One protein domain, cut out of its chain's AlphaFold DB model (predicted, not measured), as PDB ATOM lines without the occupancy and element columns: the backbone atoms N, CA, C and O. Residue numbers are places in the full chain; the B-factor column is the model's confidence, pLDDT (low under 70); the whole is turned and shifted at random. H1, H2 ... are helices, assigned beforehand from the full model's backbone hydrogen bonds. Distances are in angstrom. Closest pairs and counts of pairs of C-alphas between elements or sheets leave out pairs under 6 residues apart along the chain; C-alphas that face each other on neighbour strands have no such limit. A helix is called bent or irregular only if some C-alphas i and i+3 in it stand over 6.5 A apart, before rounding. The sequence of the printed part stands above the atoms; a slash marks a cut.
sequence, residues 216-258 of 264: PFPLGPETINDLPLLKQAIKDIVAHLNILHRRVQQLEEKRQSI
ATOM      1  N   PRO A 216     199.055 151.087 171.843       73.56
ATOM      2  CA  PRO A 216     198.211 150.086 172.483       73.56
ATOM      3  C   PRO A 216     196.916 150.739 172.977       73.56
ATOM      4  O   PRO A 216     196.937 151.824 173.559       73.56
ATOM      5  N   PHE A 217     195.781 150.084 172.727       75.94
ATOM      6  CA  PHE A 217     194.480 150.507 173.234       75.94
ATOM      7  C   PHE A 217     193.849 149.365 174.047       75.94
ATOM      8  O   PHE A 217     193.797 148.246 173.533       75.94
ATOM      9  N   PRO A 218     193.334 149.621 175.264       80.00
ATOM     10  CA  PRO A 218     193.265 150.916 175.952       80.00
ATOM     11  C   PRO A 218     194.638 151.417 176.434       80.00
ATOM     12  O   PRO A 218     195.535 150.630 176.718       80.00
ATOM     13  N   LEU A 219     194.795 152.740 176.517       83.25
ATOM     14  CA  LEU A 219     195.988 153.375 177.086       83.25
ATOM     15  C   LEU A 219     196.089 153.028 178.581       83.25
ATOM     16  O   LEU A 219     195.155 153.315 179.334       83.25
ATOM     17  N   GLY A 220     197.193 152.415 179.011       81.00
ATOM     18  CA  GLY A 220     197.424 152.083 180.420       81.00
ATOM     19  C   GLY A 220     197.794 153.307 181.273       81.00
ATOM     20  O   GLY A 220     198.186 154.348 180.727       81.00
ATOM     21  N   PRO A 221     197.673 153.236 182.611       79.25
ATOM     22  CA  PRO A 221     197.955 154.359 183.514       79.25
ATOM     23  C   PRO A 221     199.393 154.892 183.402       79.25
ATOM     24  O   PRO A 221     199.637 156.073 183.636       79.25
ATOM     25  N   GLU A 222     200.340 154.054 182.993       73.12
ATOM     26  CA  GLU A 222     201.736 154.404 182.727       73.12
ATOM     27  C   GLU A 222     201.917 155.295 181.487       73.12
ATOM     28  O   GLU A 222     202.870 156.071 181.415       73.12
ATOM     29  N   THR A 223     200.976 155.254 180.540       78.81
ATOM     30  CA  THR A 223     201.029 156.029 179.287       78.81
ATOM     31  C   THR A 223     200.455 157.443 179.413       78.81
ATOM     32  O   THR A 223     200.646 158.277 178.527       78.81
ATOM     33  N   ILE A 224     199.792 157.755 180.533       81.25
ATOM     34  CA  ILE A 224     199.076 159.024 180.731       81.25
ATOM     35  C   ILE A 224     200.007 160.241 180.843       81.25
ATOM     36  O   ILE A 224     199.582 161.372 180.617       81.25
ATOM     37  N   ASN A 225     201.281 160.013 181.173       86.00
ATOM     38  CA  ASN A 225     202.290 161.062 181.314       86.00
ATOM     39  C   ASN A 225     203.189 161.211 180.068       86.00
ATOM     40  O   ASN A 225     204.055 162.085 180.043       86.00
ATOM     41  N   ASP A 226     202.991 160.398 179.022       86.38
ATOM     42  CA  ASP A 226     203.757 160.470 177.773       86.38
ATOM     43  C   ASP A 226     203.043 161.369 176.743       86.38
ATOM     44  O   ASP A 226     202.185 160.949 175.963       86.38
ATOM     45  N   LEU A 227     203.398 162.658 176.744       85.38
ATOM     46  CA  LEU A 227     202.785 163.668 175.875       85.38
ATOM     47  C   LEU A 227     202.933 163.366 174.361       85.38
ATOM     48  O   LEU A 227     201.948 163.534 173.632       85.38
ATOM     49  N   PRO A 228     204.111 162.966 173.834       87.44
ATOM     50  CA  PRO A 228     204.246 162.505 172.451       87.44
ATOM     51  C   PRO A 228     203.308 161.351 172.088       87.44
ATOM     52  O   PRO A 228     202.652 161.413 171.042       87.44
ATOM     53  N   LEU A 229     203.213 160.333 172.946       85.25
ATOM     54  CA  LEU A 229     202.353 159.173 172.722       85.25
ATOM     55  C   LEU A 229     200.874 159.574 172.675       85.25
ATOM     56  O   LEU A 229     200.160 159.181 171.753       85.25
ATOM     57  N   LEU A 230     200.429 160.435 173.593       86.31
ATOM     58  CA  LEU A 230     199.056 160.945 173.611       86.31
ATOM     59  C   LEU A 230     198.712 161.749 172.351       86.31
ATOM     60  O   LEU A 230     197.622 161.604 171.795       86.31
ATOM     61  N   LYS A 231     199.643 162.566 171.843       87.25
ATOM     62  CA  LYS A 231     199.448 163.282 170.570       87.25
ATOM     63  C   LYS A 231     199.300 162.325 169.391       87.25
ATOM     64  O   LYS A 231     198.516 162.613 168.486       87.25
ATOM     65  N   GLN A 232     200.041 161.217 169.387       86.38
ATOM     66  CA  GLN A 232     199.901 160.188 168.362       86.38
ATOM     67  C   GLN A 232     198.558 159.459 168.489       86.38
ATOM     68  O   GLN A 232     197.834 159.360 167.503       86.38
ATOM     69  N   ALA A 233     198.171 159.071 169.707       85.81
ATOM     70  CA  ALA A 233     196.889 158.428 169.987       85.81
ATOM     71  C   ALA A 233     195.702 159.274 169.495       85.81
ATOM     72  O   ALA A 233     194.796 158.762 168.843       85.81
ATOM     73  N   ILE A 234     195.733 160.591 169.734       89.31
ATOM     74  CA  ILE A 234     194.699 161.517 169.249       89.31
ATOM     75  C   ILE A 234     194.610 161.497 167.719       89.31
ATOM     76  O   ILE A 234     193.510 161.423 167.170       89.31
ATOM     77  N   LYS A 235     195.747 161.553 167.015       90.06
ATOM     78  CA  LYS A 235     195.763 161.510 165.544       90.06
ATOM     79  C   LYS A 235     195.182 160.203 165.018       90.06
ATOM     80  O   LYS A 235     194.380 160.237 164.085       90.06
ATOM     81  N   ASP A 236     195.558 159.084 165.628       85.94
ATOM     82  CA  ASP A 236     195.104 157.757 165.220       85.94
ATOM     83  C   ASP A 236     193.591 157.602 165.438       85.94
ATOM     84  O   ASP A 236     192.879 157.151 164.537       85.94
ATOM     85  N   ILE A 237     193.069 158.075 166.575       89.12
ATOM     86  CA  ILE A 237     191.628 158.081 166.863       89.12
ATOM     87  C   ILE A 237     190.873 158.958 165.859       89.12
ATOM     88  O   ILE A 237     189.867 158.521 165.304       89.12
ATOM     89  N   VAL A 238     191.353 160.170 165.566       92.06
ATOM     90  CA  VAL A 238     190.713 161.060 164.579       92.06
ATOM     91  C   VAL A 238     190.712 160.430 163.183       92.06
ATOM     92  O   VAL A 238     189.704 160.489 162.474       92.06
ATOM     93  N   ALA A 239     191.810 159.790 162.781       88.50
ATOM     94  CA  ALA A 239     191.873 159.060 161.520       88.50
ATOM     95  C   ALA A 239     190.843 157.919 161.482       88.50
ATOM     96  O   ALA A 239     190.139 157.763 160.481       88.50
ATOM     97  N   HIS A 240     190.703 157.171 162.579       88.31
ATOM     98  CA  HIS A 240     189.721 156.100 162.694       88.31
ATOM     99  C   HIS A 240     188.275 156.622 162.636       88.31
ATOM    100  O   HIS A 240     187.465 156.099 161.871       88.31
ATOM    101  N   LEU A 241     187.964 157.710 163.347       93.44
ATOM    102  CA  LEU A 241     186.650 158.361 163.301       93.44
ATOM    103  C   LEU A 241     186.277 158.800 161.880       93.44
ATOM    104  O   LEU A 241     185.152 158.578 161.439       93.44
ATOM    105  N   ASN A 242     187.228 159.349 161.120       93.06
ATOM    106  CA  ASN A 242     186.993 159.728 159.725       93.06
ATOM    107  C   ASN A 242     186.652 158.524 158.831       93.06
ATOM    108  O   ASN A 242     185.821 158.640 157.927       93.06
ATOM    109  N   ILE A 243     187.273 157.363 159.069       91.69
ATOM    110  CA  ILE A 243     186.952 156.123 158.347       91.69
ATOM    111  C   ILE A 243     185.523 155.679 158.674       91.69
ATOM    112  O   ILE A 243     184.758 155.366 157.759       91.69
ATOM    113  N   LEU A 244     185.146 155.699 159.955       92.19
ATOM    114  CA  LEU A 244     183.799 155.342 160.394       92.19
ATOM    115  C   LEU A 244     182.743 156.278 159.795       92.19
ATOM    116  O   LEU A 244     181.771 155.791 159.223       92.19
ATOM    117  N   HIS A 245     182.963 157.596 159.823       96.19
ATOM    118  CA  HIS A 245     182.056 158.570 159.206       96.19
ATOM    119  C   HIS A 245     181.831 158.297 157.715       96.19
ATOM    120  O   HIS A 245     180.687 158.235 157.269       96.19
ATOM    121  N   ARG A 246     182.905 158.055 156.947       94.38
ATOM    122  CA  ARG A 246     182.782 157.691 155.524       94.38
ATOM    123  C   ARG A 246     181.967 156.420 155.333       94.38
ATOM    124  O   ARG A 246     181.170 156.334 154.403       94.38
ATOM    125  N   ARG A 247     182.170 155.420 156.190       92.62
ATOM    126  CA  ARG A 247     181.455 154.150 156.079       92.62
ATOM    127  C   ARG A 247     179.970 154.299 156.401       92.62
ATOM    128  O   ARG A 247     179.157 153.705 155.700       92.62
ATOM    129  N   VAL A 248     179.625 155.091 157.414       95.12
ATOM    130  CA  VAL A 248     178.233 155.421 157.746       95.12
ATOM    131  C   VAL A 248     177.558 156.095 156.555       95.12
ATOM    132  O   VAL A 248     176.536 155.597 156.093       95.12
ATOM    133  N   GLN A 249     178.186 157.122 155.979       95.12
ATOM    134  CA  GLN A 249     177.648 157.824 154.812       95.12
ATOM    135  C   GLN A 249     177.397 156.875 153.626       95.12
ATOM    136  O   GLN A 249     176.313 156.874 153.050       95.12
ATOM    137  N   GLN A 250     178.354 155.997 153.304       90.31
ATOM    138  CA  GLN A 250     178.176 154.991 152.246       90.31
ATOM    139  C   GLN A 250     176.980 154.061 152.498       90.31
ATOM    140  O   GLN A 250     176.311 153.628 151.559       90.31
ATOM    141  N   LEU A 251     176.739 153.689 153.757       90.19
ATOM    142  CA  LEU A 251     175.633 152.810 154.125       90.19
ATOM    143  C   LEU A 251     174.286 153.539 154.081       90.19
ATOM    144  O   LEU A 251     173.289 152.927 153.696       90.19
ATOM    145  N   GLU A 252     174.250 154.822 154.431       91.31
ATOM    146  CA  GLU A 252     173.064 155.674 154.303       91.31
ATOM    147  C   GLU A 252     172.692 155.901 152.836       91.31
ATOM    148  O   GLU A 252     171.544 155.664 152.459       91.31
ATOM    149  N   GLU A 253     173.663 156.242 151.986       88.50
ATOM    150  CA  GLU A 253     173.469 156.386 150.537       88.50
ATOM    151  C   GLU A 253     172.964 155.077 149.916       88.50
ATOM    152  O   GLU A 253     171.975 155.075 149.184       88.50
ATOM    153  N   LYS A 254     173.567 153.936 150.284       81.88
ATOM    154  CA  LYS A 254     173.121 152.613 149.823       81.88
ATOM    155  C   LYS A 254     171.695 152.282 150.271       81.88
ATOM    156  O   LYS A 254     170.978 151.595 149.552       81.88
ATOM    157  N   ARG A 255     171.277 152.723 151.462       79.38
ATOM    158  CA  ARG A 255     169.891 152.546 151.929       79.38
ATOM    159  C   ARG A 255     168.914 153.423 151.152       79.38
ATOM    160  O   ARG A 255     167.809 152.973 150.878       79.38
ATOM    161  N   GLN A 256     169.313 154.639 150.795       74.00
ATOM    162  CA  GLN A 256     168.480 155.573 150.037       74.00
ATOM    163  C   GLN A 256     168.381 155.206 148.548       74.00
ATOM    164  O   GLN A 256     167.367 155.496 147.921       74.00
ATOM    165  N   SER A 257     169.391 154.536 147.985       68.50
ATOM    166  CA  SER A 257     169.394 154.096 146.585       68.50
ATOM    167  C   SER A 257     168.586 152.818 146.318       68.50
ATOM    168  O   SER A 257     168.490 152.403 145.166       68.50
ATOM    169  N   ILE A 258     168.037 152.158 147.346       64.25
ATOM    170  CA  ILE A 258     167.137 151.009 147.161       64.25
ATOM    171  C   ILE A 258     165.772 151.560 146.746       64.25
ATOM    172  O   ILE A 258     165.025 152.100 147.560       64.25
TER     173      ILE A 258
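Overview. This is residues 216 to 258 of the 264 residues of an uncharacterized protein of Aspergillus udagawae (UniProt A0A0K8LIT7). The domain is one long, nearly straight helix, H2, with a small hook at its first end, made by the short helix H1 and the unnamed residues 216 to 220 before it. Residues 234 to 258, most of them in H2, stick out as a free shaft that makes most of the length. The printed part has 43 residues with two named helices, H1 then H2, and no named strand; the class is all helix. The whole is extended, with a radius of gyration of the C-alphas of 15.9 A, and a rod of 50 by 15 by 10 A.

Arrangement. After residues 216 to 220, H1 takes residues 221 to 225. A tight link of 1 residue, Asp 226, joins it to H2, residues 227 to 256. H1 and H2 only just touch, and only at the corner by their link, with 3 pairs of C-alphas within 8 A. Their closest C-alphas are those of Ile 224 and Leu 230, 7.4 A apart, and H2 touches H1 with residues 229 to 230 alone. Their centres are 24.0 A apart. In H2 every O i to N i+4 pair is within hydrogen-bond range; in H1 0 of 1 is, and 0 of 2 O i to N i+3 pairs are.

Along the chain. H1 begins at C-alpha 221, (197.955, 154.359, 183.514), and spans 8.3 A. It is irregular, but only just: C-alphas 222 and 225 are 6.8 A apart. H2 runs 43.7 A from C-alpha 227, (202.785, 163.668, 175.875), to C-alpha 256, (168.480, 155.573, 150.037).

Size, cuts and confidence. The two C-alphas farthest apart, those of Asn 225 and Ile 258, are 50.0 A apart. Residues 220 to 228, of which 221 to 225 belong to H1, stand free, as do residues 234 to 258, of which 234 to 256 belong to H2. The printed part has no cut and no long link between its helices. Its mean pLDDT is 85.5, and residues 257 to 258 are under 70.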